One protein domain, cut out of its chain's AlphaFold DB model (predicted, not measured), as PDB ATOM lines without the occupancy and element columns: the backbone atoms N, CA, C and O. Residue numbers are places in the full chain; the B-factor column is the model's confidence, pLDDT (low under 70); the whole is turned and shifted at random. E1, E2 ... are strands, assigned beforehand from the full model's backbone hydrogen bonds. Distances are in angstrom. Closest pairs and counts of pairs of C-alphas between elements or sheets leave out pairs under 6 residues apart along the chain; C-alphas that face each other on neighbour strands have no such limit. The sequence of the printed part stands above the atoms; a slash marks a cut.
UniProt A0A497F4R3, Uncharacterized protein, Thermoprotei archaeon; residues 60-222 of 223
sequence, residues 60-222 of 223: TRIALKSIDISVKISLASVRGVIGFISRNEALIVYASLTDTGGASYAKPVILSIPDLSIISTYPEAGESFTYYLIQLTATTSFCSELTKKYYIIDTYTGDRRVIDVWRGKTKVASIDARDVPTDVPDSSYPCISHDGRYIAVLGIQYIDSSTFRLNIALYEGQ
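Overview. This is residues 60 to 222 of the 223 residues of an uncharacterized protein of Thermoprotei archaeon (UniProt A0A497F4R3). A sandwich of two strongly twisted sheets makes the longer part of this model: the long strands E1, E12, E11 with short E10 form one layer, and E2, E3, E4, E5 face it with their strands nearly aligned. A third, smaller sheet, E6 to E9, partly faces the first sheet with its strands crossed, close to the edge strand E10, and a long link from E5 leads to it. The printed part has 163 residues, no named helix and twelve strands, E1 to E12 in turn; it is all strand by class, and the sheets, in the orders E1 - E12 - E11 - E10, E2 - E3 - E4 - E5 and E6 - E7 - E8 - E9, are all antiparallel. It is compact, with a radius of gyration of the C-alphas of 15.4 A, yet elongated, spanning 49 by 32 by 29 A.

Along the chain. Find C-alpha 60 at (18.608, -41.761, -12.254); from there E1, residues 60 to 70, runs 30.3 A to C-alpha 70 at (24.757, -12.446, -16.610). Next come E2, residues 75 to 85 and 26.7 A long, which bends by 57 degrees at residue 79; E3, residues 90 to 99, 27.9 A; and E4, residues 104 to 112, 26.6 A. E5 is short, residues 118 to 121. Beyond the long link look for four strands of six residues each: E6, 139 to 144; E7, 149 to 154; E8, 159 to 164; and E9, 171 to 176. Then come E10, residues 190 to 192, and E11, residues 198 to 208, 31.1 A. E12, residues 211 to 222, is the longest by residues and runs 35.5 A to C-alpha 222 at (23.130, -46.619, -9.455).

Arrangement. Begin with the sheet that holds E1: E1 and E12 are antiparallel at 163 degrees, with N 62 and O 218 2.8 A apart, within hydrogen-bond range. E11 and E12 form a hairpin, with N 203 and O 215 at 2.8 A, and E10 and E11 form another, with N 191 and O 200 at 2.8 A. Facing this sheet is the meander E2 E3 E4 E5, each strand the antiparallel neighbour of the one before; look at N 94 and O 82, 2.8 A, at N 93 and O 109, 2.8 A, and at N 110 and O 120, 2.9 A. The two sheets' strands stand at 27 degrees, and the closest C-alphas of E2 and E11 are those of Val 78 and Tyr 206, 5.9 A apart. E6 E7 E8 E9 is a second meander, with N 142 and O 151 at 2.9 A, N 163 and O 152 at 2.8 A, and N 162 and O 173 at 2.9 A. Its strands stand at 51 degrees to those of the sheet with E1; the closest C-alphas of E7 and E10 are those of Ile 153 and Pro 190, 7.2 A apart. E10 E11 E12 is a third meander, and the three sheets form a stack of sheets, face to face in turn. E4 and E6 are apart.

Size, cuts and confidence. The two C-alphas farthest apart are those of Gly 101 and Lys 169, 48.8 A, while those of Thr 60 and Gln 222 are 7.2 A apart. The printed part has no cut. Two links are long, E5 to E6 with 17 residues and E9 to E10 with 13. Outside the named strands, residues 125 to 126 pair antiparallel with residues 105 to 106 of E4. Read the B-factor column for confidence: the mean pLDDT of the printed part is 77.9, and it is under 70 at residues 127 to 174 and 185 to 188.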
ATOM      1  N   THR A  60      19.769 -42.460 -12.812       88.12
ATOM      2  CA  THR A  60      18.608 -41.761 -12.254       88.12
ATOM      3  C   THR A  60      18.888 -40.271 -12.255       88.12
ATOM      4  O   THR A  60      19.950 -39.838 -11.812       88.12
ATOM      5  N   ARG A  61      17.939 -39.465 -12.736       91.00
ATOM      6  CA  ARG A  61      18.061 -38.008 -12.656       91.00
ATOM      7  C   ARG A  61      17.991 -37.568 -11.195       91.00
ATOM      8  O   ARG A  61      16.985 -37.805 -10.532       91.00
ATOM      9  N   ILE A  62      19.039 -36.902 -10.728       93.50
ATOM     10  CA  ILE A  62      19.165 -36.393  -9.357       93.50
ATOM     11  C   ILE A  62      18.991 -34.874  -9.272       93.50
ATOM     12  O   ILE A  62      18.651 -34.362  -8.210       93.50
ATOM     13  N   ALA A  63      19.160 -34.148 -10.384       94.25
ATOM     14  CA  ALA A  63      18.870 -32.718 -10.445       94.25
ATOM     15  C   ALA A  63      18.417 -32.281 -11.846       94.25
ATOM     16  O   ALA A  63      18.854 -32.834 -12.855       94.25
ATOM     17  N   LEU A  64      17.558 -31.261 -11.893       94.50
ATOM     18  CA  LEU A  64      17.201 -30.500 -13.089       94.50
ATOM     19  C   LEU A  64      17.168 -29.023 -12.694       94.50
ATOM     20  O   LEU A  64      16.429 -28.655 -11.780       94.50
ATOM     21  N   LYS A  65      17.987 -28.186 -13.333       95.88
ATOM     22  CA  LYS A  65      18.148 -26.783 -12.939       95.88
ATOM     23  C   LYS A  65      18.297 -25.869 -14.144       95.88
ATOM     24  O   LYS A  65      19.032 -26.181 -15.076       95.88
ATOM     25  N   SER A  66      17.644 -24.717 -14.064       96.50
ATOM     26  CA  SER A  66      17.829 -23.588 -14.972       96.50
ATOM     27  C   SER A  66      18.480 -22.449 -14.201       96.50
ATOM     28  O   SER A  66      18.018 -22.095 -13.115       96.50
ATOM     29  N   ILE A  67      19.566 -21.906 -14.737       96.94
ATOM     30  CA  ILE A  67      20.372 -20.878 -14.082       96.94
ATOM     31  C   ILE A  67      20.592 -19.736 -15.070       96.94
ATOM     32  O   ILE A  67      21.188 -19.942 -16.125       96.94
ATOM     33  N   ASP A  68      20.139 -18.537 -14.717       97.69
ATOM     34  CA  ASP A  68      20.380 -17.334 -15.512       97.69
ATOM     35  C   ASP A  68      21.772 -16.777 -15.188       97.69
ATOM     36  O   ASP A  68      22.124 -16.568 -14.025       97.69
ATOM     37  N   ILE A  69      22.585 -16.579 -16.225       96.88
ATOM     38  CA  ILE A  69      23.974 -16.137 -16.136       96.88
ATOM     39  C   ILE A  69      24.107 -14.794 -16.842       96.88
ATOM     40  O   ILE A  69      23.943 -14.693 -18.060       96.88
ATOM     41  N   SER A  70      24.456 -13.768 -16.070       96.94
ATOM     42  CA  SER A  70      24.757 -12.446 -16.610       96.94
ATOM     43  C   SER A  70      26.176 -12.368 -17.173       96.94
ATOM     44  O   SER A  70      27.125 -12.954 -16.633       96.94
ATOM     45  N   VAL A  71      26.327 -11.583 -18.237       96.62
ATOM     46  CA  VAL A  71      27.601 -11.308 -18.901       96.62
ATOM     47  C   VAL A  71      27.848  -9.810 -19.040       96.62
ATOM     48  O   VAL A  71      26.927  -9.002 -18.956       96.62
ATOM     49  N   LYS A  72      29.113  -9.423 -19.234       96.06
ATOM     50  CA  LYS A  72      29.500  -8.008 -19.397       96.06
ATOM     51  C   LYS A  72      29.527  -7.530 -20.849       96.06
ATOM     52  O   LYS A  72      29.699  -6.337 -21.085       96.06
ATOM     53  N   ILE A  73      29.390  -8.445 -21.805       93.62
ATOM     54  CA  ILE A  73      29.333  -8.143 -23.239       93.62
ATOM     55  C   ILE A  73      27.883  -7.942 -23.687       93.62
ATOM     56  O   ILE A  73      26.964  -8.486 -23.080       93.62
ATOM     57  N   SER A  74      27.683  -7.197 -24.774       96.38
ATOM     58  CA  SER A  74      26.375  -7.100 -25.426       96.38
ATOM     59  C   SER A  74      26.169  -8.333 -26.302       96.38
ATOM     60  O   SER A  74      26.727  -8.410 -27.392       96.38
ATOM     61  N   LEU A  75      25.416  -9.313 -25.812       95.81
ATOM     62  CA  LEU A  75      25.145 -10.565 -26.511       95.81
ATOM     63  C   LEU A  75      24.299 -10.338 -27.764       95.81
ATOM     64  O   LEU A  75      23.245  -9.711 -27.708       95.81
ATOM     65  N   ALA A  76      24.744 -10.930 -28.870       96.25
ATOM     66  CA  ALA A  76      23.938 -11.144 -30.066       96.25
ATOM     67  C   ALA A  76      23.343 -12.556 -30.104       96.25
ATOM     68  O   ALA A  76      22.214 -12.741 -30.546       96.25
ATOM     69  N   SER A  77      24.104 -13.561 -29.654       93.94
ATOM     70  CA  SER A  77      23.658 -14.956 -29.650       93.94
ATOM     71  C   SER A  77      24.463 -15.827 -28.686       93.94
ATOM     72  O   SER A  77      25.622 -15.532 -28.382       93.94
ATOM     73  N   VAL A  78      23.877 -16.958 -28.292       92.38
ATOM     74  CA  VAL A  78      24.584 -18.095 -27.687       92.38
ATOM     75  C   VAL A  78      24.827 -19.160 -28.758       92.38
ATOM     76  O   VAL A  78      23.934 -19.453 -29.547       92.38
ATOM     77  N   ARG A  79      26.038 -19.719 -28.821       89.00
ATOM     78  CA  ARG A  79      26.446 -20.657 -29.883       89.00
ATOM     79  C   ARG A  79      26.511 -22.108 -29.441       89.00
ATOM     80  O   ARG A  79      26.441 -22.998 -30.280       89.00
ATOM     81  N   GLY A  80      26.683 -22.356 -28.149       88.62
ATOM     82  CA  GLY A  80      26.818 -23.709 -27.634       88.62
ATOM     83  C   GLY A  80      27.253 -23.732 -26.182       88.62
ATOM     84  O   GLY A  80      27.634 -22.709 -25.613       88.62
ATOM     85  N   VAL A  81      27.200 -24.917 -25.587       88.19
ATOM     86  CA  VAL A  81      27.687 -25.140 -24.233       88.19
ATOM     87  C   VAL A  81      28.411 -26.473 -24.158       88.19
ATOM     88  O   VAL A  81      27.901 -27.482 -24.615       88.19
ATOM     89  N   ILE A  82      29.602 -26.491 -23.578       87.56
ATOM     90  CA  ILE A  82      30.335 -27.728 -23.292       87.56
ATOM     91  C   ILE A  82      30.624 -27.798 -21.803       87.56
ATOM     92  O   ILE A  82      30.671 -26.773 -21.124       87.56
ATOM     93  N   GLY A  83      30.858 -28.993 -21.281       86.12
ATOM     94  CA  GLY A  83      31.282 -29.122 -19.900       86.12
ATOM     95  C   GLY A  83      32.064 -30.386 -19.625       86.12
ATOM     96  O   GLY A  83      32.180 -31.277 -20.468       86.12
ATOM     97  N   PHE A  84      32.626 -30.433 -18.426       85.62
ATOM     98  CA  PHE A  84      33.266 -31.613 -17.878       85.62
ATOM     99  C   PHE A  84      33.066 -31.661 -16.364       85.62
ATOM    100  O   PHE A  84      32.983 -30.630 -15.694       85.62
ATOM    101  N   ILE A  85      33.009 -32.872 -15.817       85.06
ATOM    102  CA  ILE A  85      32.905 -33.091 -14.377       85.06
ATOM    103  C   ILE A  85      34.305 -33.389 -13.844       85.06
ATOM    104  O   ILE A  85      34.948 -34.371 -14.225       85.06
ATOM    105  N   SER A  86      34.800 -32.501 -12.988       80.44
ATOM    106  CA  SER A  86      36.099 -32.643 -12.333       80.44
ATOM    107  C   SER A  86      36.091 -33.769 -11.292       80.44
ATOM    108  O   SER A  86      35.040 -34.247 -10.873       80.44
ATOM    109  N   ARG A  87      37.279 -34.180 -10.830       71.75
ATOM    110  CA  ARG A  87      37.403 -35.201  -9.772       71.75
ATOM    111  C   ARG A  87      36.863 -34.774  -8.417       71.75
ATOM    112  O   ARG A  87      36.515 -35.624  -7.615       71.75
ATOM    113  N   ASN A  88      36.810 -33.470  -8.172       71.75
ATOM    114  CA  ASN A  88      36.274 -32.922  -6.931       71.75
ATOM    115  C   ASN A  88      34.756 -32.721  -7.032       71.75
ATOM    116  O   ASN A  88      34.220 -31.858  -6.347       71.75
ATOM    117  N   GLU A  89      34.098 -33.445  -7.945       80.00
ATOM    118  CA  GLU A  89      32.654 -33.382  -8.169       80.00
ATOM    119  C   GLU A  89      32.175 -31.935  -8.411       80.00
ATOM    120  O   GLU A  89      31.144 -31.484  -7.928       80.00
ATOM    121  N   ALA A  90      32.944 -31.167  -9.184       86.25
ATOM    122  CA  ALA A  90      32.494 -29.881  -9.709       86.25
ATOM    123  C   ALA A  90      32.225 -30.003 -11.206       86.25
ATOM    124  O   ALA A  90      33.079 -30.504 -11.946       86.25
ATOM    125  N   LEU A  91      31.064 -29.522 -11.644       89.69
ATOM    126  CA  LEU A  91      30.699 -29.405 -13.050       89.69
ATOM    127  C   LEU A  91      31.223 -28.067 -13.579       89.69
ATOM    128  O   LEU A  91      30.803 -27.001 -13.130       89.69
ATOM    129  N   ILE A  92      32.151 -28.131 -14.528       89.62
ATOM    130  CA  ILE A  92      32.719 -26.961 -15.195       89.62
ATOM    131  C   ILE A  92      32.064 -26.851 -16.564       89.62
ATOM    132  O   ILE A  92      32.086 -27.802 -17.341       89.62
ATOM    133  N   VAL A  93      31.486 -25.689 -16.844       90.88
ATOM    134  CA  VAL A  93      30.713 -25.399 -18.050       90.88
ATOM    135  C   VAL A  93      31.334 -24.218 -18.781       90.88
ATOM    136  O   VAL A  93      31.682 -23.220 -18.156       90.88
ATOM    137  N   TYR A  94      31.436 -24.307 -20.103       90.88
ATOM    138  CA  TYR A  94      31.837 -23.217 -20.985       90.88
ATOM    139  C   TYR A  94      30.701 -22.927 -21.953       90.88
ATOM    140  O   TYR A  94      30.378 -23.762 -22.799       90.88
ATOM    141  N   ALA A  95      30.109 -21.744 -21.836       91.38
ATOM    142  CA  ALA A  95      29.186 -21.229 -22.837       91.38
ATOM    143  C   ALA A  95      29.967 -20.469 -23.917       91.38
ATOM    144  O   ALA A  95      30.766 -19.592 -23.585       91.38
ATOM    145  N   SER A  96      29.724 -20.807 -25.183       92.25
ATOM    146  CA  SER A  96      30.223 -20.067 -26.345       92.25
ATOM    147  C   SER A  96      29.214 -18.984 -26.718       92.25
ATOM    148  O   SER A  96      28.017 -19.254 -26.875       92.25
ATOM    149  N   LEU A  97      29.692 -17.750 -26.815       93.62
ATOM    150  CA  LEU A  97      28.897 -16.535 -26.933       93.62
ATOM    151  C   LEU A  97      29.387 -15.712 -28.124       93.62
ATOM    152  O   LEU A  97      30.568 -15.740 -28.470       93.62
ATOM    153  N   THR A  98      28.495 -14.927 -28.718       94.81
ATOM    154  CA  THR A  98      28.855 -13.927 -29.730       94.81
ATOM    155  C   THR A  98      28.259 -12.592 -29.344       94.81
ATOM    156  O   THR A  98      27.077 -12.522 -28.994       94.81
ATOM    157  N   ASP A  99      29.078 -11.547 -29.376       96.19
ATOM    158  CA  ASP A  99      28.621 -10.190 -29.105       96.19
ATOM    159  C   ASP A  99      27.996  -9.526 -30.346       96.19
ATOM    160  O   ASP A  99      28.023 -10.058 -31.458       96.19
ATOM    161  N   THR A 100      27.427  -8.337 -30.166       96.06
ATOM    162  CA  THR A 100      26.847  -7.525 -31.250       96.06
ATOM    163  C   THR A 100      27.871  -7.013 -32.264       96.06
ATOM    164  O   THR A 100      27.482  -6.603 -33.357       96.06
ATOM    165  N   GLY A 101      29.167  -7.075 -31.948       95.69
ATOM    166  CA  GLY A 101      30.271  -6.810 -32.871       95.69
ATOM    167  C   GLY A 101      30.717  -8.034 -33.681       95.69
ATOM    168  O   GLY A 101      31.563  -7.896 -34.564       95.69
ATOM    169  N   GLY A 102      30.166  -9.222 -33.405       93.44
ATOM    170  CA  GLY A 102      30.547 -10.488 -34.033       93.44
ATOM    171  C   GLY A 102      31.773 -11.169 -33.408       93.44
ATOM    172  O   GLY A 102      32.218 -12.200 -33.916       93.44
ATOM    173  N   ALA A 103      32.324 -10.636 -32.316       93.06
ATOM    174  CA  ALA A 103      33.418 -11.263 -31.585       93.06
ATOM    175  C   ALA A 103      32.908 -12.444 -30.741       93.06
ATOM    176  O   ALA A 103      31.804 -12.418 -30.193       93.06
ATOM    177  N   SER A 104      33.718 -13.505 -30.655       92.62
ATOM    178  CA  SER A 104      33.370 -14.735 -29.932       92.62
ATOM    179  C   SER A 104      34.023 -14.787 -28.552       92.62
ATOM    180  O   SER A 104      35.202 -14.457 -28.394       92.62
ATOM    181  N   TYR A 105      33.255 -15.228 -27.558       92.25
ATOM    182  CA  TYR A 105      33.662 -15.272 -26.155       92.25
ATOM    183  C   TYR A 105      33.283 -16.594 -25.498       92.25
ATOM    184  O   TYR A 105      32.215 -17.140 -25.754       92.25
ATOM    185  N   ALA A 106      34.129 -17.050 -24.576       90.00
ATOM    186  CA  ALA A 106      33.815 -18.151 -23.681       90.00
ATOM    187  C   ALA A 106      33.450 -17.608 -22.295       90.00
ATOM    188  O   ALA A 106      34.156 -16.755 -21.743       90.00
ATOM    189  N   LYS A 107      32.382 -18.148 -21.703       92.94
ATOM    190  CA  LYS A 107      31.968 -17.875 -20.322       92.94
ATOM    191  C   LYS A 107      32.080 -19.142 -19.467       92.94
ATOM    192  O   LYS A 107      31.201 -20.002 -19.551       92.94
ATOM    193  N   PRO A 108      33.135 -19.263 -18.642       91.81
ATOM    194  CA  PRO A 108      33.277 -20.371 -17.705       91.81
ATOM    195  C   PRO A 108      32.369 -20.205 -16.476       91.81
ATOM    196  O   PRO A 108      32.365 -19.152 -15.827       91.81
ATOM    197  N   VAL A 109      31.656 -21.271 -16.122       91.00
ATOM    198  CA  VAL A 109      30.802 -21.386 -14.931       91.00
ATOM    199  C   VAL A 109      31.160 -22.678 -14.199       91.00
ATOM    200  O   VAL A 109      31.226 -23.740 -14.813       91.00
ATOM    201  N   ILE A 110      31.401 -22.598 -12.890       91.25
ATOM    202  CA  ILE A 110      31.703 -23.756 -12.039       91.25
ATOM    203  C   ILE A 110      30.536 -23.982 -11.086       91.25
ATOM    204  O   ILE A 110      30.142 -23.074 -10.349       91.25
ATOM    205  N   LEU A 111      30.014 -25.205 -11.080       93.50
ATOM    206  CA  LEU A 111      28.857 -25.622 -10.301       93.50
ATOM    207  C   LEU A 111      29.227 -26.774  -9.360       93.50
ATOM    208  O   LEU A 111      30.028 -27.638  -9.722       93.50
ATOM    209  N   SER A 112      28.628 -26.808  -8.171       92.69
ATOM    210  CA  SER A 112      28.738 -27.952  -7.260       92.69
ATOM    211  C   SER A 112      27.919 -29.141  -7.761       92.69
ATOM    212  O   SER A 112      26.875 -28.962  -8.383       92.69
ATOM    213  N   ILE A 113      28.354 -30.361  -7.464       90.06
ATOM    214  CA  ILE A 113      27.530 -31.573  -7.553       90.06
ATOM    215  C   ILE A 113      27.253 -32.047  -6.117       90.06
ATOM    216  O   ILE A 113      28.152 -31.956  -5.280       90.06
ATOM    217  N   PRO A 114      26.029 -32.512  -5.802       91.44
ATOM    218  CA  PRO A 114      24.879 -32.674  -6.702       91.44
ATOM    219  C   PRO A 114      23.990 -31.428  -6.862       91.44
ATOM    220  O   PRO A 114      23.148 -31.401  -7.755       91.44
ATOM    221  N   ASP A 115      24.173 -30.385  -6.048       92.00
ATOM    222  CA  ASP A 115      23.202 -29.278  -5.928       92.00
ATOM    223  C   ASP A 115      23.130 -28.325  -7.138       92.00
ATOM    224  O   ASP A 115      22.216 -27.492  -7.249       92.00
ATOM    225  N   LEU A 116      24.123 -28.391  -8.032       93.69
ATOM    226  CA  LEU A 116      24.295 -27.491  -9.173       93.69
ATOM    227  C   LEU A 116      24.301 -26.013  -8.749       93.69
ATOM    228  O   LEU A 116      23.731 -25.147  -9.417       93.69
ATOM    229  N   SER A 117      24.863 -25.704  -7.582       92.94
ATOM    230  CA  SER A 117      24.984 -24.330  -7.082       92.94
ATOM    231  C   SER A 117      26.212 -23.666  -7.690       92.94
ATOM    232  O   SER A 117      27.252 -24.307  -7.810       92.94
ATOM    233  N   ILE A 118      26.109 -22.389  -8.072       94.25
ATOM    234  CA  ILE A 118      27.258 -21.645  -8.602       94.25
ATOM    235  C   ILE A 118      28.321 -21.534  -7.511       94.25
ATOM    236  O   ILE A 118      28.123 -20.856  -6.507       94.25
ATOM    237  N   ILE A 119      29.462 -22.181  -7.745       90.94
ATOM    238  CA  ILE A 119      30.676 -22.019  -6.944       90.94
ATOM    239  C   ILE A 119      31.410 -20.764  -7.416       90.94
ATOM    240  O   ILE A 119      31.871 -19.959  -6.609       90.94
ATOM    241  N   SER A 120      31.544 -20.606  -8.734       89.19
ATOM    242  CA  SER A 120      32.278 -19.493  -9.327       89.19
ATOM    243  C   SER A 120      31.836 -19.216 -10.762       89.19
ATOM    244  O   SER A 120      31.374 -20.108 -11.475       89.19
ATOM    245  N   THR A 121      32.019 -17.971 -11.195       90.44
ATOM    246  CA  THR A 121      31.913 -17.557 -12.597       90.44
ATOM    247  C   THR A 121      33.126 -16.714 -12.947       90.44
ATOM    248  O   THR A 121      33.628 -15.957 -12.114       90.44
ATOM    249  N   TYR A 122      33.593 -16.836 -14.183       84.81
ATOM    250  CA  TYR A 122      34.713 -16.042 -14.675       84.81
ATOM    251  C   TYR A 122      34.221 -14.970 -15.654       84.81
ATOM    252  O   TYR A 122      33.132 -15.102 -16.225       84.81
ATOM    253  N   PRO A 123      34.968 -13.867 -15.835       86.19
ATOM    254  CA  PRO A 123      34.698 -12.921 -16.911       86.19
ATOM    255  C   PRO A 123      34.739 -13.600 -18.283       86.19
ATOM    256  O   PRO A 123      35.359 -14.651 -18.453       86.19
ATOM    257  N   GLU A 124      34.088 -12.978 -19.257       87.44
ATOM    258  CA  GLU A 124      34.141 -13.395 -20.650       87.44
ATOM    259  C   GLU A 124      35.581 -13.247 -21.153       87.44
ATOM    260  O   GLU A 124      36.173 -12.170 -21.073       87.44
ATOM    261  N   ALA A 125      36.149 -14.335 -21.663       85.06
ATOM    262  CA  ALA A 125      37.447 -14.313 -22.321       85.06
ATOM    263  C   ALA A 125      37.228 -14.461 -23.826       85.06
ATOM    264  O   ALA A 125      36.403 -15.276 -24.243       85.06
ATOM    265  N   GLY A 126      37.954 -13.685 -24.638       81.31
ATOM    266  CA  GLY A 126      37.935 -13.876 -26.089       81.31
ATOM    267  C   GLY A 126      38.289 -15.326 -26.423       81.31
ATOM    268  O   GLY A 126      39.231 -15.878 -25.847       81.31
ATOM    269  N   GLU A 127      37.518 -15.965 -27.302       68.00
ATOM    270  CA  GLU A 127      37.748 -17.367 -27.653       68.00
ATOM    271  C   GLU A 127      39.100 -17.520 -28.363       68.00
ATOM    272  O   GLU A 127      39.248 -17.236 -29.545       68.00
ATOM    273  N   SER A 128      40.107 -17.987 -27.625       55.72
ATOM    274  CA  SER A 128      41.380 -18.484 -28.169       55.72
ATOM    275  C   SER A 128      41.478 -19.998 -27.986       55.72
ATOM    276  O   SER A 128      42.544 -20.540 -27.700       55.72
ATOM    277  N   PHE A 129      40.350 -20.701 -28.075       53.66
ATOM    278  CA  PHE A 129      40.333 -22.147 -27.921       53.66
ATOM    279  C   PHE A 129      40.526 -22.819 -29.277       53.66
ATOM    280  O   PHE A 129      39.631 -22.835 -30.116       53.66
ATOM    281  N   THR A 130      41.697 -23.419 -29.481       42.41
ATOM    282  CA  THR A 130      41.889 -24.402 -30.553       42.41
ATOM    283  C   THR A 130      41.441 -25.762 -30.018       42.41
ATOM    284  O   THR A 130      42.247 -26.515 -29.476       42.41
ATOM    285  N   TYR A 131      40.145 -26.072 -30.093       47.34
ATOM    286  CA  TYR A 131      39.679 -27.436 -29.835       47.34
ATOM    287  C   TYR A 131      39.907 -28.289 -31.086       47.34
ATOM    288  O   TYR A 131      39.338 -28.013 -32.138       47.34
ATOM    289  N   TYR A 132      40.667 -29.380 -30.960       37.81
ATOM    290  CA  TYR A 132      40.528 -30.520 -31.869       37.81
ATOM    291  C   TYR A 132      39.288 -31.318 -31.449       37.81
ATOM    292  O   TYR A 132      39.375 -32.389 -30.853       37.81
ATOM    293  N   LEU A 133      38.111 -30.755 -31.710       44.91
ATOM    294  CA  LEU A 133      36.873 -31.518 -31.702       44.91
ATOM    295  C   LEU A 133      36.864 -32.356 -32.982       44.91
ATOM    296  O   LEU A 133      36.748 -31.815 -34.080       44.91
ATOM    297  N   ILE A 134      36.962 -33.681 -32.859       38.69
ATOM    298  CA  ILE A 134      36.531 -34.570 -33.942       38.69
ATOM    299  C   ILE A 134      34.997 -34.546 -33.915       38.69
ATOM    300  O   ILE A 134      34.352 -35.437 -33.372       38.69
ATOM    301  N   GLN A 135      34.408 -33.464 -34.431       41.59
ATOM    302  CA  GLN A 135      32.973 -33.356 -34.677       41.59
ATOM    303  C   GLN A 135      32.629 -34.235 -35.886       41.59
ATOM    304  O   GLN A 135      32.548 -33.777 -37.022       41.59
ATOM    305  N   LEU A 136      32.437 -35.528 -35.643       37.25
ATOM    306  CA  LEU A 136      31.688 -36.394 -36.548       37.25
ATOM    307  C   LEU A 136      30.225 -36.326 -36.110       37.25
ATOM    308  O   LEU A 136      29.823 -37.111 -35.263       37.25
ATOM    309  N   THR A 137      29.518 -35.303 -36.604       44.03
ATOM    310  CA  THR A 137      28.056 -35.066 -36.775       44.03
ATOM    311  C   THR A 137      26.975 -35.694 -35.868       44.03
ATOM    312  O   THR A 137      25.804 -35.410 -36.086       44.03
ATOM    313  N   ALA A 138      27.283 -36.503 -34.861       49.03
ATOM    314  CA  ALA A 138      26.319 -37.146 -33.965       49.03
ATOM    315  C   ALA A 138      26.977 -37.790 -32.729       49.03
ATOM    316  O   ALA A 138      26.352 -38.587 -32.028       49.03
ATOM    317  N   THR A 139      28.276 -37.574 -32.501       49.56
ATOM    318  CA  THR A 139      29.021 -38.357 -31.517       49.56
ATOM    319  C   THR A 139      30.049 -37.509 -30.789       49.56
ATOM    320  O   THR A 139      30.972 -36.977 -31.401       49.56
ATOM    321  N   THR A 140      29.917 -37.417 -29.464       56.97
ATOM    322  CA  THR A 140      30.950 -36.817 -28.607       56.97
ATOM    323  C   THR A 140      31.684 -37.927 -27.868       56.97
ATOM    324  O   THR A 140      31.060 -38.734 -27.178       56.97
ATOM    325  N   SER A 141      33.006 -37.998 -28.031       51.34
ATOM    326  CA  SER A 141      33.850 -38.969 -27.333       51.34
ATOM    327  C   SER A 141      34.611 -38.305 -26.191       51.34
ATOM    328  O   SER A 141      35.351 -37.349 -26.423       51.34
ATOM    329  N   PHE A 142      34.497 -38.853 -24.983       59.03
ATOM    330  CA  PHE A 142      35.295 -38.439 -23.831       59.03
ATOM    331  C   PHE A 142      36.295 -39.539 -23.482       59.03
ATOM    332  O   PHE A 142      35.920 -40.701 -23.312       59.03
ATOM    333  N   CYS A 143      37.567 -39.168 -23.353       41.97
ATOM    334  CA  CYS A 143      38.598 -40.022 -22.782       41.97
ATOM    335  C   CYS A 143      38.995 -39.438 -21.428       41.97
ATOM    336  O   CYS A 143      39.458 -38.300 -21.349       41.97
ATOM    337  N   SER A 144      38.829 -40.209 -20.357       47.50
ATOM    338  CA  SER A 144      39.517 -39.881 -19.114       47.50
ATOM    339  C   SER A 144      40.923 -40.460 -19.195       47.50
ATOM    340  O   SER A 144      41.093 -41.676 -19.099       47.50
ATOM    341  N   GLU A 145      41.943 -39.607 -19.326       40.94
ATOM    342  CA  GLU A 145      43.344 -40.058 -19.304       40.94
ATOM    343  C   GLU A 145      43.684 -40.834 -18.026       40.94
ATOM    344  O   GLU A 145      44.537 -41.722 -18.031       40.94
ATOM    345  N   LEU A 146      42.975 -40.544 -16.930       37.78
ATOM    346  CA  LEU A 146      43.212 -41.187 -15.649       37.78
ATOM    347  C   LEU A 146      42.622 -42.575 -15.520       37.78
ATOM    348  O   LEU A 146      43.271 -43.471 -14.984       37.78
ATOM    349  N   THR A 147      41.376 -42.745 -15.949       45.62
ATOM    350  CA  THR A 147      40.713 -44.044 -15.835       45.62
ATOM    351  C   THR A 147      40.927 -44.897 -17.081       45.62
ATOM    352  O   THR A 147      40.634 -46.094 -17.051       45.62
ATOM    353  N   LYS A 148      41.488 -44.306 -18.151       50.06
ATOM    354  CA  LYS A 148      41.597 -44.881 -19.500       50.06
ATOM    355  C   LYS A 148      40.251 -45.424 -19.999       50.06
ATOM    356  O   LYS A 148      40.212 -46.408 -20.740       50.06
ATOM    357  N   LYS A 149      39.152 -44.823 -19.531       53.91
ATOM    358  CA  LYS A 149      37.787 -45.133 -19.955       53.91
ATOM    359  C   LYS A 149      37.424 -44.243 -21.136       53.91
ATOM    360  O   LYS A 149      37.767 -43.058 -21.149       53.91
ATOM    361  N   TYR A 150      36.729 -44.836 -22.096       50.94
ATOM    362  CA  TYR A 150      36.235 -44.161 -23.286       50.94
ATOM    363  C   TYR A 150      34.720 -44.199 -23.246       50.94
ATOM    364  O   TYR A 150      34.140 -45.283 -23.176       50.94
ATOM    365  N   TYR A 151      34.106 -43.026 -23.309       56.41
ATOM    366  CA  TYR A 151      32.665 -42.890 -23.402       56.41
ATOM    367  C   TYR A 151      32.315 -42.290 -24.752       56.41
ATOM    368  O   TYR A 151      32.803 -41.213 -25.093       56.41
ATOM    369  N   ILE A 152      31.498 -42.996 -25.525       57.09
ATOM    370  CA  ILE A 152      30.914 -42.473 -26.757       57.09
ATOM    371  C   ILE A 152      29.487 -42.080 -26.425       57.09
ATOM    372  O   ILE A 152      28.752 -42.903 -25.881       57.09
ATOM    373  N   ILE A 153      29.106 -40.843 -26.734       60.56
ATOM    374  CA  ILE A 153      27.737 -40.394 -26.534       60.56
ATOM    375  C   ILE A 153      27.098 -40.058 -27.873       60.56
ATOM    376  O   ILE A 153      27.539 -39.129 -28.549       60.56
ATOM    377  N   ASP A 154      26.092 -40.851 -28.243       58.56
ATOM    378  CA  ASP A 154      25.230 -40.601 -29.402       58.56
ATOM    379  C   ASP A 154      24.280 -39.440 -29.074       58.56
ATOM    380  O   ASP A 154      23.632 -39.441 -28.020       58.56
ATOM    381  N   THR A 155      24.248 -38.429 -29.940       57.25
ATOM    382  CA  THR A 155      23.467 -37.199 -29.753       57.25
ATOM    383  C   THR A 155      22.203 -37.142 -30.613       57.25
ATOM    384  O   THR A 155      21.577 -36.082 -30.671       57.25
ATOM    385  N   TYR A 156      21.795 -38.234 -31.274       52.34
ATOM    386  CA  TYR A 156      20.533 -38.238 -32.019       52.34
ATOM    387  C   TYR A 156      19.319 -37.952 -31.116       52.34
ATOM    388  O   TYR A 156      19.244 -38.357 -29.957       52.34
ATOM    389  N   THR A 157      18.370 -37.194 -31.665       52.62
ATOM    390  CA  THR A 157      17.242 -36.554 -30.971       52.62
ATOM    391  C   THR A 157      16.499 -37.471 -29.991       52.62
ATOM    392  O   THR A 157      15.796 -38.390 -30.408       52.62
ATOM    393  N   GLY A 158      16.583 -37.143 -28.698       54.28
ATOM    394  CA  GLY A 158      15.715 -37.647 -27.626       54.28
ATOM    395  C   GLY A 158      16.395 -38.589 -26.634       54.28
ATOM    396  O   GLY A 158      16.316 -38.343 -25.434       54.28
ATOM    397  N   ASP A 159      17.105 -39.601 -27.131       56.69
ATOM    398  CA  ASP A 159      17.766 -40.626 -26.317       56.69
ATOM    399  C   ASP A 159      19.277 -40.543 -26.492       56.69
ATOM    400  O   ASP A 159      19.806 -40.820 -27.571       56.69
ATOM    401  N   ARG A 160      19.996 -40.202 -25.418       63.50
ATOM    402  CA  ARG A 160      21.460 -40.215 -25.466       63.50
ATOM    403  C   ARG A 160      21.995 -41.528 -24.966       63.50
ATOM    404  O   ARG A 160      21.739 -41.917 -23.829       63.50
ATOM    405  N   ARG A 161      22.778 -42.181 -25.820       59.19
ATOM    406  CA  ARG A 161      23.417 -43.454 -25.504       59.19
ATOM    407  C   ARG A 161      24.815 -43.201 -25.008       59.19
ATOM    408  O   ARG A 161      25.665 -42.830 -25.806       59.19
ATOM    409  N   VAL A 162      25.061 -43.438 -23.727       59.94
ATOM    410  CA  VAL A 162      26.429 -43.527 -23.219       59.94
ATOM    411  C   VAL A 162      26.920 -44.942 -23.461       59.94
ATOM    412  O   VAL A 162      26.353 -45.899 -22.939       59.94
ATOM    413  N   ILE A 163      27.954 -45.061 -24.284       60.75
ATOM    414  CA  ILE A 163      28.653 -46.308 -24.558       60.75
ATOM    415  C   ILE A 163      29.952 -46.280 -23.769       60.75
ATOM    416  O   ILE A 163      30.871 -45.538 -24.119       60.75
ATOM    417  N   ASP A 164      30.047 -47.114 -22.741       60.78
ATOM    418  CA  ASP A 164      31.337 -47.448 -22.143       60.78
ATOM    419  C   ASP A 164      32.066 -48.431 -23.076       60.78
ATOM    420  O   ASP A 164      31.624 -49.566 -23.266       60.78
ATOM    421  N   VAL A 165      33.150 -47.988 -23.718       56.16
ATOM    422  CA  VAL A 165      33.939 -48.820 -24.652       56.16
ATOM    423  C   VAL A 165      34.995 -49.645 -23.902       56.16
ATOM    424  O   VAL A 165      35.788 -50.387 -24.493       56.16
ATOM    425  N   TRP A 166      35.059 -49.540 -22.577       53.91
ATOM    426  CA  TRP A 166      36.097 -50.204 -21.815       53.91
ATOM    427  C   TRP A 166      35.932 -51.739 -21.820       53.91
ATOM    428  O   TRP A 166      34.863 -52.298 -21.580       53.91
ATOM    429  N   ARG A 167      37.039 -52.446 -22.103       44.91
ATOM    430  CA  ARG A 167      37.163 -53.923 -22.101       44.91
ATOM    431  C   ARG A 167      36.254 -54.689 -23.077       44.91
ATOM    432  O   ARG A 167      36.038 -55.883 -22.873       44.91
ATOM    433  N   GLY A 168      35.749 -54.049 -24.132       45.00
ATOM    434  CA  GLY A 168      34.909 -54.724 -25.131       45.00
ATOM    435  C   GLY A 168      33.517 -55.106 -24.613       45.00
ATOM    436  O   GLY A 168      32.844 -55.934 -25.224       45.00
ATOM    437  N   LYS A 169      33.081 -54.516 -23.491       50.06
ATOM    438  CA  LYS A 169      31.707 -54.615 -22.998       50.06
ATOM    439  C   LYS A 169      31.008 -53.280 -23.220       50.06
ATOM    440  O   LYS A 169      31.023 -52.424 -22.349       50.06
ATOM    441  N   THR A 170      30.367 -53.138 -24.372       53.75
ATOM    442  CA  THR A 170      29.456 -52.027 -24.653       53.75
ATOM    443  C   THR A 170      28.262 -52.122 -23.701       53.75
ATOM    444  O   THR A 170      27.367 -52.943 -23.908       53.75
ATOM    445  N   LYS A 171      28.237 -51.304 -22.646       61.47
ATOM    446  CA  LYS A 171      26.999 -51.032 -21.904       61.47
ATOM    447  C   LYS A 171      26.381 -49.774 -22.492       61.47
ATOM    448  O   LYS A 171      27.051 -48.751 -22.562       61.47
ATOM    449  N   VAL A 172      25.138 -49.889 -22.949       57.12
ATOM    450  CA  VAL A 172      24.348 -48.758 -23.438       57.12
ATOM    451  C   VAL A 172      23.480 -48.286 -22.284       57.12
ATOM    452  O   VAL A 172      22.572 -49.005 -21.872       57.12
ATOM    453  N   ALA A 173      23.760 -47.093 -21.774       65.12
ATOM    454  CA  ALA A 173      22.833 -46.375 -20.911       65.12
ATOM    455  C   ALA A 173      22.053 -45.388 -21.777       65.12
ATOM    456  O   ALA A 173      22.683 -44.596 -22.479       65.12
ATOM    457  N   SER A 174      20.719 -45.438 -21.748       66.88
ATOM    458  CA  SER A 174      19.903 -44.358 -22.309       66.88
ATOM    459  C   SER A 174      19.582 -43.367 -21.206       66.88
ATOM    460  O   SER A 174      19.108 -43.766 -20.142       66.88
ATOM    461  N   ILE A 175      19.825 -42.086 -21.459       73.44
ATOM    462  CA  ILE A 175      19.287 -41.003 -20.639       73.44
ATOM    463  C   ILE A 175      18.318 -40.181 -21.487       73.44
ATOM    464  O   ILE A 175      18.646 -39.772 -22.603       73.44
ATOM    465  N   ASP A 176      17.123 -39.945 -20.944       77.12
ATOM    466  CA  ASP A 176      16.144 -39.036 -21.535       77.12
ATOM    467  C   ASP A 176      16.507 -37.610 -21.135       77.12
ATOM    468  O   ASP A 176      16.472 -37.277 -19.950       77.12
ATOM    469  N   ALA A 177      16.870 -36.795 -22.124       76.50
ATOM    470  CA  ALA A 177      17.253 -35.399 -21.940       76.50
ATOM    471  C   ALA A 177      16.317 -34.421 -22.664       76.50
ATOM    472  O   ALA A 177      16.697 -33.278 -22.933       76.50
ATOM    473  N   ARG A 178      15.106 -34.862 -23.026       79.31
ATOM    474  CA  ARG A 178      14.128 -34.023 -23.744       79.31
ATOM    475  C   ARG A 178      13.674 -32.809 -22.939       79.31
ATOM    476  O   ARG A 178      13.163 -31.856 -23.514       79.31
ATOM    477  N   ASP A 179      13.856 -32.846 -21.627       81.81
ATOM    478  CA  ASP A 179      13.478 -31.792 -20.698       81.81
ATOM    479  C   ASP A 179      14.621 -30.832 -20.349       81.81
ATOM    480  O   ASP A 179      14.461 -30.024 -19.439       81.81
ATOM    481  N   VAL A 180      15.750 -30.894 -21.067       85.19
ATOM    482  CA  VAL A 180      16.831 -29.903 -20.998       85.19
ATOM    483  C   VAL A 180      16.669 -28.937 -22.174       85.19
ATOM    484  O   VAL A 180      17.106 -29.254 -23.284       85.19
ATOM    485  N   PRO A 181      16.022 -27.770 -21.978       85.62
ATOM    486  CA  PRO A 181      15.705 -26.875 -23.077       85.62
ATOM    487  C   PRO A 181      16.967 -26.277 -23.685       85.62
ATOM    488  O   PRO A 181      17.925 -25.929 -22.983       85.62
ATOM    489  N   THR A 182      16.937 -26.087 -24.997       84.50
ATOM    490  CA  THR A 182      17.941 -25.303 -25.695       84.50
ATOM    491  C   THR A 182      17.356 -24.624 -26.923       84.50
ATOM    492  O   THR A 182      16.512 -25.194 -27.610       84.50
ATOM    493  N   ASP A 183      17.857 -23.425 -27.213       83.88
ATOM    494  CA  ASP A 183      17.568 -22.711 -28.459       83.88
ATOM    495  C   ASP A 183      18.630 -23.000 -29.535       83.88
ATOM    496  O   ASP A 183      18.526 -22.546 -30.672       83.88
ATOM    497  N   VAL A 184      19.671 -23.753 -29.173       79.00
ATOM    498  CA  VAL A 184      20.803 -24.098 -30.025       79.00
ATOM    499  C   VAL A 184      20.753 -25.606 -30.275       79.00
ATOM    500  O   VAL A 184      21.060 -26.371 -29.356       79.00
ATOM    501  N   PRO A 185      20.409 -26.045 -31.501       67.88
ATOM    502  CA  PRO A 185      20.220 -27.458 -31.840       67.88
ATOM    503  C   PRO A 185      21.391 -28.357 -31.434       67.88
ATOM    504  O   PRO A 185      21.187 -29.490 -31.008       67.88
ATOM    505  N   ASP A 186      22.608 -27.815 -31.500       63.59
ATOM    506  CA  ASP A 186      23.835 -28.546 -31.211       63.59
ATOM    507  C   ASP A 186      24.330 -28.376 -29.774       63.59
ATOM    508  O   ASP A 186      25.392 -28.884 -29.464       63.59
ATOM    509  N   SER A 187      23.654 -27.649 -28.881       64.75
ATOM    510  CA  SER A 187      24.246 -27.323 -27.570       64.75
ATOM    511  C   SER A 187      23.995 -28.354 -26.481       64.75
ATOM    512  O   SER A 187      24.491 -28.212 -25.361       64.75
ATOM    513  N   SER A 188      23.260 -29.411 -26.803       65.69
ATOM    514  CA  SER A 188      22.918 -30.410 -25.819       65.69
ATOM    515  C   SER A 188      24.007 -31.473 -25.729       65.69
ATOM    516  O   SER A 188      23.829 -32.617 -26.142       65.69
ATOM    517  N   TYR A 189      25.164 -31.085 -25.192       75.06
ATOM    518  CA  TYR A 189      26.292 -31.990 -25.000       75.06
ATOM    519  C   TYR A 189      26.210 -32.653 -23.625       75.06
ATOM    520  O   TYR A 189      26.082 -31.974 -22.600       75.06
ATOM    521  N   PRO A 190      26.233 -33.989 -23.571       82.88
ATOM    522  CA  PRO A 190      26.399 -34.697 -22.319       82.88
ATOM    523  C   PRO A 190      27.878 -34.691 -21.925       82.88
ATOM    524  O   PRO A 190      28.747 -34.786 -22.787       82.88
ATOM    525  N   CYS A 191      28.172 -34.638 -20.634       84.31
ATOM    526  CA  CYS A 191      29.506 -34.878 -20.099       84.31
ATOM    527  C   CYS A 191      29.431 -35.844 -18.918       84.31
ATOM    528  O   CYS A 191      28.474 -35.821 -18.147       84.31
ATOM    529  N   ILE A 192      30.448 -36.687 -18.776       83.06
ATOM    530  CA  ILE A 192      30.493 -37.763 -17.783       83.06
ATOM    531  C   ILE A 192      31.655 -37.548 -16.808       83.06
ATOM    532  O   ILE A 192      32.718 -37.054 -17.197       83.06
ATOM    533  N   SER A 193      31.459 -37.896 -15.536       83.12
ATOM    534  CA  SER A 193      32.530 -37.878 -14.536       83.12
ATOM    535  C   SER A 193      33.590 -38.932 -14.838       83.12
ATOM    536  O   SER A 193      33.347 -39.933 -15.510       83.12
ATOM    537  N   HIS A 194      34.805 -38.719 -14.333       74.31
ATOM    538  CA  HIS A 194      35.940 -39.602 -14.626       74.31
ATOM    539  C   HIS A 194      35.710 -41.062 -14.204       74.31
ATOM    540  O   HIS A 194      36.272 -41.985 -14.801       74.31
ATOM    541  N   ASP A 195      34.937 -41.267 -13.140       71.94
ATOM    542  CA  ASP A 195      34.559 -42.566 -12.599       71.94
ATOM    543  C   ASP A 195      33.292 -43.127 -13.253       71.94
ATOM    544  O   ASP A 195      33.053 -44.326 -13.134       71.94
ATOM    545  N   GLY A 196      32.559 -42.318 -14.022       77.06
ATOM    546  CA  GLY A 196      31.290 -42.667 -14.652       77.06
ATOM    547  C   GLY A 196      30.076 -42.537 -13.731       77.06
ATOM    548  O   GLY A 196      28.972 -42.862 -14.161       77.06
ATOM    549  N   ARG A 197      30.254 -42.076 -12.486       82.44
ATOM    550  CA  ARG A 197      29.177 -41.920 -11.501       82.44
ATOM    551  C   ARG A 197      28.122 -40.911 -11.942       82.44
ATOM    552  O   ARG A 197      26.938 -41.168 -11.767       82.44
ATOM    553  N   TYR A 198      28.534 -39.799 -12.541       87.44
ATOM    554  CA  TYR A 198      27.641 -38.715 -12.928       87.44
ATOM    555  C   TYR A 198      27.628 -38.500 -14.433       87.44
ATOM    556  O   TYR A 198      28.682 -38.472 -15.068       87.44
ATOM    557  N   ILE A 199      26.442 -38.256 -14.987       88.38
ATOM    558  CA  ILE A 199      26.276 -37.675 -16.319       88.38
ATOM    559  C   ILE A 199      25.540 -36.353 -16.163       88.38
ATOM    560  O   ILE A 199      24.466 -36.312 -15.573       88.38
ATOM    561  N   ALA A 200      26.088 -35.278 -16.714       90.25
ATOM    562  CA  ALA A 200      25.374 -34.021 -16.868       90.25
ATOM    563  C   ALA A 200      25.001 -33.825 -18.335       90.25
ATOM    564  O   ALA A 200      25.813 -34.056 -19.227       90.25
ATOM    565  N   VAL A 201      23.778 -33.381 -18.577       90.25
ATOM    566  CA  VAL A 201      23.299 -32.928 -19.874       90.25
ATOM    567  C   VAL A 201      23.084 -31.434 -19.789       90.25
ATOM    568  O   VAL A 201      22.329 -30.964 -18.943       90.25
ATOM    569  N   LEU A 202      23.764 -30.707 -20.664       90.88
ATOM    570  CA  LEU A 202      23.724 -29.255 -20.710       90.88
ATOM    571  C   LEU A 202      22.769 -28.804 -21.814       90.88
ATOM    572  O   LEU A 202      22.530 -29.546 -22.759       90.88
ATOM    573  N   GLY A 203      22.227 -27.604 -21.686       92.25
ATOM    574  CA  GLY A 203      21.493 -26.891 -22.721       92.25
ATOM    575  C   GLY A 203      21.625 -25.398 -22.469       92.25
ATOM    576  O   GLY A 203      21.757 -24.967 -21.323       92.25
ATOM    577  N   ILE A 204      21.635 -24.598 -23.531       93.94
ATOM    578  CA  ILE A 204      21.752 -23.140 -23.417       93.94
ATOM    579  C   ILE A 204      20.625 -22.434 -24.166       93.94
ATOM    580  O   ILE A 204      20.183 -22.902 -25.221       93.94
ATOM    581  N   GLN A 205      20.161 -21.317 -23.607       95.06
ATOM    582  CA  GLN A 205      19.118 -20.468 -24.177       95.06
ATOM    583  C   GLN A 205      19.513 -18.997 -24.104       95.06
ATOM    584  O   GLN A 205      20.092 -18.546 -23.112       95.06
ATOM    585  N   TYR A 206      19.189 -18.253 -25.153       95.44
ATOM    586  CA  TYR A 206      19.380 -16.808 -25.174       95.44
ATOM    587  C   TYR A 206      18.181 -16.143 -24.491       95.44
ATOM    588  O   TYR A 206      17.039 -16.437 -24.834       95.44
ATOM    589  N   ILE A 207      18.429 -15.258 -23.523       97.19
ATOM    590  CA  ILE A 207      17.358 -14.552 -22.806       97.19
ATOM    591  C   ILE A 207      17.274 -13.107 -23.286       97.19
ATOM    592  O   ILE A 207      16.236 -12.670 -23.780       97.19
ATOM    593  N   ASP A 208      18.380 -12.375 -23.166       97.19
ATOM    594  CA  ASP A 208      18.484 -10.976 -23.566       97.19
ATOM    595  C   ASP A 208      19.938 -10.594 -23.890       97.19
ATOM    596  O   ASP A 208      20.849 -11.424 -23.867       97.19
ATOM    597  N   SER A 209      20.173  -9.310 -24.167       97.00
ATOM    598  CA  SER A 209      21.477  -8.771 -24.573       97.00
ATOM    599  C   SER A 209      22.585  -8.875 -23.517       97.00
ATOM    600  O   SER A 209      23.714  -8.478 -23.785       97.00
ATOM    601  N   SER A 210      22.282  -9.326 -22.306       97.06
ATOM    602  CA  SER A 210      23.216  -9.416 -21.179       97.06
ATOM    603  C   SER A 210      23.078 -10.706 -20.373       97.06
ATOM    604  O   SER A 210      23.835 -10.912 -19.424       97.06
ATOM    605  N   THR A 211      22.142 -11.578 -20.747       97.62
ATOM    606  CA  THR A 211      21.803 -12.774 -19.982       97.62
ATOM    607  C   THR A 211      21.562 -13.955 -20.910       97.62
ATOM    608  O   THR A 211      20.849 -13.862 -21.911       97.62
ATOM    609  N   PHE A 212      22.107 -15.104 -20.530       96.81
ATOM    610  CA  PHE A 212      21.708 -16.394 -21.080       96.81
ATOM    611  C   PHE A 212      21.281 -17.334 -19.957       96.81
ATOM    612  O   PHE A 212      21.652 -17.145 -18.798       96.81
ATOM    613  N   ARG A 213      20.527 -18.372 -20.304       97.38
ATOM    614  CA  ARG A 213      20.100 -19.413 -19.373       97.38
ATOM    615  C   ARG A 213      20.838 -20.707 -19.655       97.38
ATOM    616  O   ARG A 213      20.868 -21.185 -20.787       97.38
ATOM    617  N   LEU A 214      21.413 -21.273 -18.603       95.94
ATOM    618  CA  LEU A 214      22.022 -22.592 -18.591       95.94
ATOM    619  C   LEU A 214      21.025 -23.593 -17.998       95.94
ATOM    620  O   LEU A 214      20.645 -23.479 -16.834       95.94
ATOM    621  N   ASN A 215      20.621 -24.573 -18.798       95.31
ATOM    622  CA  ASN A 215      19.763 -25.680 -18.398       95.31
ATOM    623  C   ASN A 215      20.615 -26.933 -18.194       95.31
ATOM    624  O   ASN A 215      21.474 -27.247 -19.016       95.31
ATOM    625  N   ILE A 216      20.402 -27.635 -17.087       94.19
ATOM    626  CA  ILE A 216      21.239 -28.767 -16.691       94.19
ATOM    627  C   ILE A 216      20.354 -29.866 -16.128       94.19
ATOM    628  O   ILE A 216      19.638 -29.628 -15.157       94.19
ATOM    629  N   ALA A 217      20.463 -31.072 -16.677       92.81
ATOM    630  CA  ALA A 217      20.017 -32.288 -16.007       92.81
ATOM    631  C   ALA A 217      21.236 -33.083 -15.543       92.81
ATOM    632  O   ALA A 217      22.149 -33.342 -16.326       92.81
ATOM    633  N   LEU A 218      21.256 -33.469 -14.272       92.94
ATOM    634  CA  LEU A 218      22.301 -34.296 -13.685       92.94
ATOM    635  C   LEU A 218      21.720 -35.662 -13.338       92.94
ATOM    636  O   LEU A 218      20.676 -35.756 -12.689       92.94
ATOM    637  N   TYR A 219      22.423 -36.707 -13.741       91.06
ATOM    638  CA  TYR A 219      22.075 -38.091 -13.494       91.06
ATOM    639  C   TYR A 219      23.194 -38.769 -12.715       91.06
ATOM    640  O   TYR A 219      24.370 -38.501 -12.959       91.06
ATOM    641  N   GLU A 220      22.823 -39.668 -11.816       89.56
ATOM    642  CA  GLU A 220      23.739 -40.510 -11.056       89.56
ATOM    643  C   GLU A 220      23.500 -41.976 -11.422       89.56
ATOM    644  O   GLU A 220      22.354 -42.436 -11.483       89.56
ATOM    645  N   GLY A 221      24.578 -42.695 -11.726       83.19
ATOM    646  CA  GLY A 221      24.543 -44.130 -11.966       83.19
ATOM    647  C   GLY A 221      24.298 -44.858 -10.652       83.19
ATOM    648  O   GLY A 221      24.980 -44.587  -9.664       83.19
ATOM    649  N   GLN A 222      23.334 -45.778 -10.632       73.25
ATOM    650  CA  GLN A 222      23.130 -46.619  -9.455       73.25
ATOM    651  C   GLN A 222      24.298 -47.600  -9.333       73.25
ATOM    652  O   GLN A 222      24.631 -48.279 -10.303       73.25
TER     653      GLN A 222